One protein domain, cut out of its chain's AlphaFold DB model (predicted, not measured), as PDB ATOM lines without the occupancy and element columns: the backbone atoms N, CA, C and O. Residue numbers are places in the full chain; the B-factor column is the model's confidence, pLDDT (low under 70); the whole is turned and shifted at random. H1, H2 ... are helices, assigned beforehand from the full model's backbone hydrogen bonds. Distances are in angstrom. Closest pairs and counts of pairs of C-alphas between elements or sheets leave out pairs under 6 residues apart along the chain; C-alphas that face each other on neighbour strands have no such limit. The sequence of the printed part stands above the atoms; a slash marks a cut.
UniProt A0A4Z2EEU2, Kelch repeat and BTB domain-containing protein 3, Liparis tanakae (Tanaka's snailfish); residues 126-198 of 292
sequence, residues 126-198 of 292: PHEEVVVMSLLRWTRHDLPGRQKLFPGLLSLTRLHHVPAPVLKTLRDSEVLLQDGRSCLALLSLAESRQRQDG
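What this domain is: This is residues 126 to 198 of the 292 residues of the protein "Kelch repeat and BTB domain-containing protein 3" of Liparis tanakae (Tanaka's snailfish) (UniProt A0A4Z2EEU2). Four nearly aligned helices, H6, H3, H1 and H4, form a small ring-like bundle, H1 opposite H6; short H2 and H5 lie towards one end. The printed part has 73 residues with six named helices, H1 to H6, and no named strand: all helix, compact, radius of gyration of the C-alphas 11.7 A, spans 37 by 27 by 21 A.

How they stand to each other: H6, residues 181 to 197, touches H3, residues 150 to 155, with residues 182 to 186 alone, the same way at a shallow 22 degrees; closest C-alphas, Pro 151 and Cys 183, 5.7 A. With residues 187 to 194 alone it only just touches H4, residues 164 to 173, with 3 pairs of C-alphas within 8 A; closest, Ala 164 and Glu 191, 7.0 A. H3 touches H1, residues 128 to 141, opposite ways at a shallow 17 degrees; closest C-alphas, Thr 139 and Phe 150, 6.8 A. H5, residues 175 to 179, touches H4 only at the corner. H2, residues 143 to 146, is close to H1 but not clearly touching. Every O i to N i+4 pair is within hydrogen-bond range, except that H2 is too short for one.

Where its parts are: H1, 20.5 A long, begins at C-alpha 128 (141.449, 190.629, 89.194); H6, 24.2 A, ends at C-alpha 197 (138.272, 177.256, 98.584).

The domain as a whole: The printed part has no cut and no long link; pLDDT is under 70 at residues 196 to 198.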
ATOM      1  N   PRO A 126     137.205 192.982  84.282       74.69
ATOM      2  CA  PRO A 126     136.940 191.656  83.730       74.69
ATOM      3  C   PRO A 126     137.569 190.552  84.588       74.69
ATOM      4  O   PRO A 126     136.957 189.513  84.814       74.69
ATOM      5  N   HIS A 127     138.784 190.786  85.095       78.94
ATOM      6  CA  HIS A 127     139.533 189.856  85.939       78.94
ATOM      7  C   HIS A 127     140.375 190.630  86.961       78.94
ATOM      8  O   HIS A 127     140.917 191.691  86.640       78.94
ATOM      9  N   GLU A 128     140.565 190.063  88.156       84.75
ATOM     10  CA  GLU A 128     141.449 190.629  89.194       84.75
ATOM     11  C   GLU A 128     142.919 190.705  88.747       84.75
ATOM     12  O   GLU A 128     143.671 191.558  89.209       84.75
ATOM     13  N   GLU A 129     143.326 189.892  87.766       84.56
ATOM     14  CA  GLU A 129     144.641 190.019  87.126       84.56
ATOM     15  C   GLU A 129     144.881 191.437  86.592       84.56
ATOM     16  O   GLU A 129     145.964 191.996  86.771       84.56
ATOM     17  N   VAL A 130     143.863 192.058  85.987       86.31
ATOM     18  CA  VAL A 130     143.999 193.405  85.430       86.31
ATOM     19  C   VAL A 130     144.253 194.428  86.531       86.31
ATOM     20  O   VAL A 130     145.019 195.367  86.321       86.31
ATOM     21  N   VAL A 131     143.668 194.239  87.713       88.56
ATOM     22  CA  VAL A 131     143.877 195.115  88.871       88.56
ATOM     23  C   VAL A 131     145.334 195.053  89.323       88.56
ATOM     24  O   VAL A 131     145.976 196.094  89.460       88.56
ATOM     25  N   VAL A 132     145.889 193.845  89.460       87.19
ATOM     26  CA  VAL A 132     147.293 193.645  89.854       87.19
ATOM     27  C   VAL A 132     148.250 194.224  88.808       87.19
ATOM     28  O   VAL A 132     149.186 194.942  89.159       87.19
ATOM     29  N   MET A 133     147.995 193.987  87.519       87.12
ATOM     30  CA  MET A 133     148.806 194.548  86.428       87.12
ATOM     31  C   MET A 133     148.756 196.081  86.401       87.12
ATOM     32  O   MET A 133     149.780 196.742  86.214       87.12
ATOM     33  N   SER A 134     147.574 196.659  86.630       88.44
ATOM     34  CA  SER A 134     147.388 198.111  86.707       88.44
ATOM     35  C   SER A 134     148.138 198.696  87.904       88.44
ATOM     36  O   SER A 134     148.827 199.705  87.767       88.44
ATOM     37  N   LEU A 135     148.084 198.026  89.058       89.31
ATOM     38  CA  LEU A 135     148.812 198.423  90.260       89.31
ATOM     39  C   LEU A 135     150.330 198.402  90.035       89.31
ATOM     40  O   LEU A 135     151.011 199.377  90.346       89.31
ATOM     41  N   LEU A 136     150.862 197.339  89.424       87.69
ATOM     42  CA  LEU A 136     152.278 197.252  89.055       87.69
ATOM     43  C   LEU A 136     152.687 198.390  88.115       87.69
ATOM     44  O   LEU A 136     153.730 199.017  88.313       87.69
ATOM     45  N   ARG A 137     151.855 198.700  87.113       89.56
ATOM     46  CA  ARG A 137     152.086 199.822  86.194       89.56
ATOM     47  C   ARG A 137     152.134 201.163  86.935       89.56
ATOM     48  O   ARG A 137     153.028 201.966  86.671       89.56
ATOM     49  N   TRP A 138     151.220 201.387  87.878       91.00
ATOM     50  CA  TRP A 138     151.172 202.598  88.702       91.00
ATOM     51  C   TRP A 138     152.383 202.722  89.638       91.00
ATOM     52  O   TRP A 138     152.956 203.805  89.769       91.00
ATOM     53  N   THR A 139     152.830 201.623  90.250       86.94
ATOM     54  CA  THR A 139     154.018 201.614  91.118       86.94
ATOM     55  C   THR A 139     155.310 201.820  90.332       86.94
ATOM     56  O   THR A 139     156.201 202.518  90.804       86.94
ATOM     57  N   ARG A 140     155.414 201.270  89.115       86.62
ATOM     58  CA  ARG A 140     156.588 201.455  88.242       86.62
ATOM     59  C   ARG A 140     156.801 202.901  87.803       86.62
ATOM     60  O   ARG A 140     157.935 203.274  87.526       86.62
ATOM     61  N   HIS A 141     155.733 203.694  87.731       87.62
ATOM     62  CA  HIS A 141     155.818 205.101  87.343       87.62
ATOM     63  C   HIS A 141     156.645 205.937  88.334       87.62
ATOM     64  O   HIS A 141     157.434 206.776  87.918       87.62
ATOM     65  N   ASP A 142     156.517 205.660  89.635       85.25
ATOM     66  CA  ASP A 142     157.301 206.298  90.699       85.25
ATOM     67  C   ASP A 142     157.762 205.241  91.714       85.25
ATOM     68  O   ASP A 142     157.233 205.101  92.819       85.25
ATOM     69  N   LEU A 143     158.759 204.458  91.295       81.69
ATOM     70  CA  LEU A 143     159.363 203.384  92.086       81.69
ATOM     71  C   LEU A 143     159.815 203.824  93.493       81.69
ATOM     72  O   LEU A 143     159.405 203.176  94.457       81.69
ATOM     73  N   PRO A 144     160.632 204.885  93.670       80.12
ATOM     74  CA  PRO A 144     161.204 205.191  94.981       80.12
ATOM     75  C   PRO A 144     160.155 205.651  96.005       80.12
ATOM     76  O   PRO A 144     160.298 205.350  97.194       80.12
ATOM     77  N   GLY A 145     159.100 206.351  95.569       82.19
ATOM     78  CA  GLY A 145     158.007 206.788  96.439       82.19
ATOM     79  C   GLY A 145     156.970 205.694  96.698       82.19
ATOM     80  O   GLY A 145     156.572 205.458  97.842       82.19
ATOM     81  N   ARG A 146     156.547 204.987  95.643       84.81
ATOM     82  CA  ARG A 146     155.372 204.099  95.679       84.81
ATOM     83  C   ARG A 146     155.689 202.655  96.062       84.81
ATOM     84  O   ARG A 146     154.781 201.949  96.497       84.81
ATOM     85  N   GLN A 147     156.948 202.208  95.990       81.44
ATOM     86  CA  GLN A 147     157.329 200.841  96.382       81.44
ATOM     87  C   GLN A 147     156.946 200.514  97.835       81.44
ATOM     88  O   GLN A 147     156.561 199.387  98.133       81.44
ATOM     89  N   LYS A 148     156.997 201.501  98.739       83.94
ATOM     90  CA  LYS A 148     156.615 201.319 100.151       83.94
ATOM     91  C   LYS A 148     155.108 201.121 100.349       83.94
ATOM     92  O   LYS A 148     154.712 200.457 101.300       83.94
ATOM     93  N   LEU A 149     154.289 201.697  99.469       84.38
ATOM     94  CA  LEU A 149     152.822 201.647  99.528       84.38
ATOM     95  C   LEU A 149     152.271 200.381  98.865       84.38
ATOM     96  O   LEU A 149     151.203 199.894  99.230       84.38
ATOM     97  N   PHE A 150     153.024 199.818  97.920       86.06
ATOM     98  CA  PHE A 150     152.612 198.669  97.126       86.06
ATOM     99  C   PHE A 150     152.113 197.461  97.946       86.06
ATOM    100  O   PHE A 150     151.041 196.963  97.611       86.06
ATOM    101  N   PRO A 151     152.768 197.007  99.038       84.56
ATOM    102  CA  PRO A 151     152.251 195.887  99.830       84.56
ATOM    103  C   PRO A 151     150.883 196.168 100.472       84.56
ATOM    104  O   PRO A 151     150.061 195.260 100.578       84.56
ATOM    105  N   GLY A 152     150.633 197.419 100.881       85.69
ATOM    106  CA  GLY A 152     149.343 197.841 101.430       85.69
ATOM    107  C   GLY A 152     148.251 197.792 100.366       85.69
ATOM    108  O   GLY A 152     147.223 197.153 100.566       85.69
ATOM    109  N   LEU A 153     148.527 198.353  99.188       86.75
ATOM    110  CA  LEU A 153     147.610 198.318  98.045       86.75
ATOM    111  C   LEU A 153     147.331 196.889  97.571       86.75
ATOM    112  O   LEU A 153     146.192 196.540  97.281       86.75
ATOM    113  N   LEU A 154     148.358 196.039  97.549       85.75
ATOM    114  CA  LEU A 154     148.233 194.639  97.164       85.75
ATOM    115  C   LEU A 154     147.345 193.860  98.145       85.75
ATOM    116  O   LEU A 154     146.590 192.991  97.719       85.75
ATOM    117  N   SER A 155     147.370 194.193  99.438       85.50
ATOM    118  CA  SER A 155     146.498 193.553 100.434       85.50
ATOM    119  C   SER A 155     145.008 193.874 100.252       85.50
ATOM    120  O   SER A 155     144.165 193.085 100.667       85.50
ATOM    121  N   LEU A 156     144.688 194.999  99.598       84.06
ATOM    122  CA  LEU A 156     143.317 195.379  99.239       84.06
ATOM    123  C   LEU A 156     142.820 194.648  97.982       84.06
ATOM    124  O   LEU A 156     141.629 194.672  97.683       84.06
ATOM    125  N   THR A 157     143.719 194.005  97.232       84.06
ATOM    126  CA  THR A 157     143.351 193.209  96.057       84.06
ATOM    127  C   THR A 157     143.004 191.777  96.450       84.06
ATOM    128  O   THR A 157     143.655 191.162  97.296       84.06
ATOM    129  N   ARG A 158     141.983 191.213  95.800       82.69
ATOM    130  CA  ARG A 158     141.535 189.830  96.004       82.69
ATOM    131  C   ARG A 158     142.433 188.862  95.234       82.69
ATOM    132  O   ARG A 158     142.032 188.258  94.242       82.69
ATOM    133  N   LEU A 159     143.686 188.738  95.671       80.06
ATOM    134  CA  LEU A 159     144.711 187.932  94.993       80.06
ATOM    135  C   LEU A 159     144.308 186.466  94.793       80.06
ATOM    136  O   LEU A 159     144.729 185.845  93.824       80.06
ATOM    137  N   HIS A 160     143.488 185.910  95.685       74.38
ATOM    138  CA  HIS A 160     142.986 184.536  95.609       74.38
ATOM    139  C   HIS A 160     142.041 184.294  94.421       74.38
ATOM    140  O   HIS A 160     141.793 183.143  94.071       74.38
ATOM    141  N   HIS A 161     141.549 185.351  93.764       75.50
ATOM    142  CA  HIS A 161     140.767 185.247  92.522       75.50
ATOM    143  C   HIS A 161     141.641 185.222  91.268       75.50
ATOM    144  O   HIS A 161     141.156 184.895  90.183       75.50
ATOM    145  N   VAL A 162     142.928 185.551  91.390       80.94
ATOM    146  CA  VAL A 162     143.871 185.489  90.273       80.94
ATOM    147  C   VAL A 162     144.270 184.027  90.039       80.94
ATOM    148  O   VAL A 162     144.613 183.319  90.988       80.94
ATOM    149  N   PRO A 163     144.267 183.532  88.788       77.62
ATOM    150  CA  PRO A 163     144.666 182.159  88.510       77.62
ATOM    151  C   PRO A 163     146.102 181.856  88.971       77.62
ATOM    152  O   PRO A 163     147.047 182.550  88.598       77.62
ATOM    153  N   ALA A 164     146.288 180.739  89.682       78.44
ATOM    154  CA  ALA A 164     147.591 180.184  90.072       78.44
ATOM    155  C   ALA A 164     148.729 180.284  89.028       78.44
ATOM    156  O   ALA A 164     149.840 180.641  89.427       78.44
ATOM    157  N   PRO A 165     148.545 179.961  87.723       80.88
ATOM    158  CA  PRO A 165     149.634 180.106  86.753       80.88
ATOM    159  C   PRO A 165     150.086 181.564  86.604       80.88
ATOM    160  O   PRO A 165     151.285 181.822  86.583       80.88
ATOM    161  N   VAL A 166     149.142 182.506  86.588       81.69
ATOM    162  CA  VAL A 166     149.414 183.945  86.482       81.69
ATOM    163  C   VAL A 166     150.129 184.446  87.735       81.69
ATOM    164  O   VAL A 166     151.124 185.153  87.619       81.69
ATOM    165  N   LEU A 167     149.693 184.027  88.929       81.75
ATOM    166  CA  LEU A 167     150.362 184.384  90.188       81.75
ATOM    167  C   LEU A 167     151.829 183.938  90.218       81.75
ATOM    168  O   LEU A 167     152.693 184.692  90.663       81.75
ATOM    169  N   LYS A 168     152.127 182.735  89.711       81.81
ATOM    170  CA  LYS A 168     153.509 182.246  89.594       81.81
ATOM    171  C   LYS A 168     154.315 183.093  88.619       81.81
ATOM    172  O   LYS A 168     155.393 183.550  88.974       81.81
ATOM    173  N   THR A 169     153.774 183.364  87.432       84.12
ATOM    174  CA  THR A 169     154.441 184.224  86.447       84.12
ATOM    175  C   THR A 169     154.706 185.619  87.007       84.12
ATOM    176  O   THR A 169     155.809 186.131  86.845       84.12
ATOM    177  N   LEU A 170     153.745 186.218  87.712       80.44
ATOM    178  CA  LEU A 170     153.908 187.510  88.381       80.44
ATOM    179  C   LEU A 170     155.015 187.465  89.436       80.44
ATOM    180  O   LEU A 170     155.891 188.323  89.443       80.44
ATOM    181  N   ARG A 171     155.031 186.440  90.291       80.12
ATOM    182  CA  ARG A 171     156.084 186.260  91.299       80.12
ATOM    183  C   ARG A 171     157.471 186.124  90.670       80.12
ATOM    184  O   ARG A 171     158.439 186.671  91.190       80.12
ATOM    185  N   ASP A 172     157.570 185.389  89.570       78.81
ATOM    186  CA  ASP A 172     158.851 185.073  88.942       78.81
ATOM    187  C   ASP A 172     159.364 186.236  88.064       78.81
ATOM    188  O   ASP A 172     160.574 186.403  87.913       78.81
ATOM    189  N   SER A 173     158.467 187.066  87.520       76.88
ATOM    190  CA  SER A 173     158.811 188.203  86.648       76.88
ATOM    191  C   SER A 173     159.010 189.533  87.384       76.88
ATOM    192  O   SER A 173     159.769 190.379  86.911       76.88
ATOM    193  N   GLU A 174     158.366 189.737  88.534       79.62
ATOM    194  CA  GLU A 174     158.350 191.034  89.211       79.62
ATOM    195  C   GLU A 174     159.353 191.116  90.369       79.62
ATOM    196  O   GLU A 174     159.129 190.583  91.457       79.62
ATOM    197  N   VAL A 175     160.415 191.905  90.182       76.00
ATOM    198  CA  VAL A 175     161.425 192.196  91.223       76.00
ATOM    199  C   VAL A 175     160.785 192.814  92.479       76.00
ATOM    200  O   VAL A 175     161.139 192.470  93.603       76.00
ATOM    201  N   LEU A 176     159.753 193.649  92.303       72.12
ATOM    202  CA  LEU A 176     159.008 194.277  93.405       72.12
ATOM    203  C   LEU A 176     158.286 193.264  94.306       72.12
ATOM    204  O   LEU A 176     158.116 193.514  95.502       72.12
ATOM    205  N   LEU A 177     157.847 192.135  93.741       73.38
ATOM    206  CA  LEU A 177     157.201 191.061  94.494       73.38
ATOM    207  C   LEU A 177     158.228 190.152  95.180       73.38
ATOM    208  O   LEU A 177     157.925 189.609  96.241       73.38
ATOM    209  N   GLN A 178     159.430 190.018  94.614       72.62
ATOM    210  CA  GLN A 178     160.510 189.188  95.158       72.62
ATOM    211  C   GLN A 178     161.208 189.831  96.360       72.62
ATOM    212  O   GLN A 178     161.494 189.146  97.342       72.62
ATOM    213  N   ASP A 179     161.431 191.146  96.321       72.75
ATOM    214  CA  ASP A 179     162.147 191.861  97.386       72.75
ATOM    215  C   ASP A 179     161.294 192.056  98.657       72.75
ATOM    216  O   ASP A 179     161.808 192.205  99.771       72.75
ATOM    217  N   GLY A 180     159.964 192.049  98.516       76.81
ATOM    218  CA  GLY A 180     159.026 192.321  99.600       76.81
ATOM    219  C   GLY A 180     158.587 191.069 100.361       76.81
ATOM    220  O   GLY A 180     157.715 190.337  99.898       76.81
ATOM    221  N   ARG A 181     159.065 190.878 101.602       79.00
ATOM    222  CA  ARG A 181     158.580 189.788 102.486       79.00
ATOM    223  C   ARG A 181     157.060 189.809 102.682       79.00
ATOM    224  O   ARG A 181     156.432 188.756 102.691       79.00
ATOM    225  N   SER A 182     156.473 190.999 102.809       82.31
ATOM    226  CA  SER A 182     155.023 191.168 102.953       82.31
ATOM    227  C   SER A 182     154.266 190.724 101.699       82.31
ATOM    228  O   SER A 182     153.245 190.055 101.809       82.31
ATOM    229  N   CYS A 183     154.792 191.024 100.507       80.75
ATOM    230  CA  CYS A 183     154.198 190.597  99.239       80.75
ATOM    231  C   CYS A 183     154.240 189.072  99.085       80.75
ATOM    232  O   CYS A 183     153.245 188.463  98.705       80.75
ATOM    233  N   LEU A 184     155.363 188.440  99.444       80.94
ATOM    234  CA  LEU A 184     155.495 186.980  99.419       80.94
ATOM    235  C   LEU A 184     154.523 186.288 100.384       80.94
ATOM    236  O   LEU A 184     153.962 185.251 100.035       80.94
ATOM    237  N   ALA A 185     154.291 186.868 101.566       84.81
ATOM    238  CA  ALA A 185     153.300 186.364 102.516       84.81
ATOM    239  C   ALA A 185     151.861 186.483 101.979       84.81
ATOM    240  O   ALA A 185     151.058 185.573 102.166       84.81
ATOM    241  N   LEU A 186     151.535 187.573 101.277       83.81
ATOM    242  CA  LEU A 186     150.227 187.742 100.634       83.81
ATOM    243  C   LEU A 186     150.019 186.742  99.489       83.81
ATOM    244  O   LEU A 186     148.942 186.165  99.368       83.81
ATOM    245  N   LEU A 187     151.054 186.489  98.683       82.75
ATOM    246  CA  LEU A 187     151.000 185.499  97.605       82.75
ATOM    247  C   LEU A 187     150.849 184.071  98.143       82.75
ATOM    248  O   LEU A 187     150.036 183.309  97.624       82.75
ATOM    249  N   SER A 188     151.589 183.700  99.192       82.31
ATOM    250  CA  SER A 188     151.463 182.365  99.789       82.31
ATOM    251  C   SER A 188     150.092 182.148 100.435       82.31
ATOM    252  O   SER A 188     149.522 181.065 100.290       82.31
ATOM    253  N   LEU A 189     149.533 183.184 101.069       83.56
ATOM    254  CA  LEU A 189     148.170 183.179 101.599       83.56
ATOM    255  C   LEU A 189     147.122 183.056 100.482       83.56
ATOM    256  O   LEU A 189     146.157 182.306 100.616       83.56
ATOM    257  N   ALA A 190     147.307 183.763  99.366       81.06
ATOM    258  CA  ALA A 190     146.418 183.656  98.212       81.06
ATOM    259  C   ALA A 190     146.438 182.237  97.622       81.06
ATOM    260  O   ALA A 190     145.383 181.660  97.364       81.06
ATOM    261  N   GLU A 191     147.623 181.630  97.484       80.25
ATOM    262  CA  GLU A 191     147.750 180.244  97.031       80.25
ATOM    263  C   GLU A 191     147.117 179.241  98.010       80.25
ATOM    264  O   GLU A 191     146.530 178.251  97.572       80.25
ATOM    265  N   SER A 192     147.249 179.439  99.330       80.31
ATOM    266  CA  SER A 192     146.613 178.550 100.312       80.31
ATOM    267  C   SER A 192     145.093 178.657 100.261       80.31
ATOM    268  O   SER A 192     144.430 177.623 100.251       80.31
ATOM    269  N   ARG A 193     144.552 179.876 100.135       74.81
ATOM    270  CA  ARG A 193     143.111 180.112  99.960       74.81
ATOM    271  C   ARG A 193     142.585 179.480  98.682       74.81
ATOM    272  O   ARG A 193     141.615 178.744  98.726       74.81
ATOM    273  N   GLN A 194     143.291 179.632  97.561       74.25
ATOM    274  CA  GLN A 194     142.883 178.998  96.307       74.25
ATOM    275  C   GLN A 194     142.830 177.457  96.411       74.25
ATOM    276  O   GLN A 194     141.993 176.820  95.767       74.25
ATOM    277  N   ARG A 195     143.711 176.848  97.223       71.19
ATOM    278  CA  ARG A 195     143.683 175.401  97.508       71.19
ATOM    279  C   ARG A 195     142.529 175.010  98.437       71.19
ATOM    280  O   ARG A 195     141.914 173.982  98.175       71.19
ATOM    281  N   GLN A 196     142.253 175.806  99.472       68.38
ATOM    282  CA  GLN A 196     141.175 175.573 100.445       68.38
ATOM    283  C   GLN A 196     139.791 175.757  99.819       68.38
ATOM    284  O   GLN A 196     138.976 174.843  99.840       68.38
ATOM    285  N   ASP A 197     139.565 176.894  99.167       60.19
ATOM    286  CA  ASP A 197     138.272 177.256  98.584       60.19
ATOM    287  C   ASP A 197     137.971 176.442  97.325       60.19
ATOM    288  O   ASP A 197     136.838 176.348  96.857       60.19
ATOM    289  N   GLY A 198     139.000 175.852  96.713       56.50
ATOM    290  CA  GLY A 198     138.824 174.935  95.606       56.50
ATOM    291  C   GLY A 198     138.148 175.539  94.361       56.50
ATOM    292  O   GLY A 198     137.786 174.784  93.462       56.50
TER     293      GLY A 198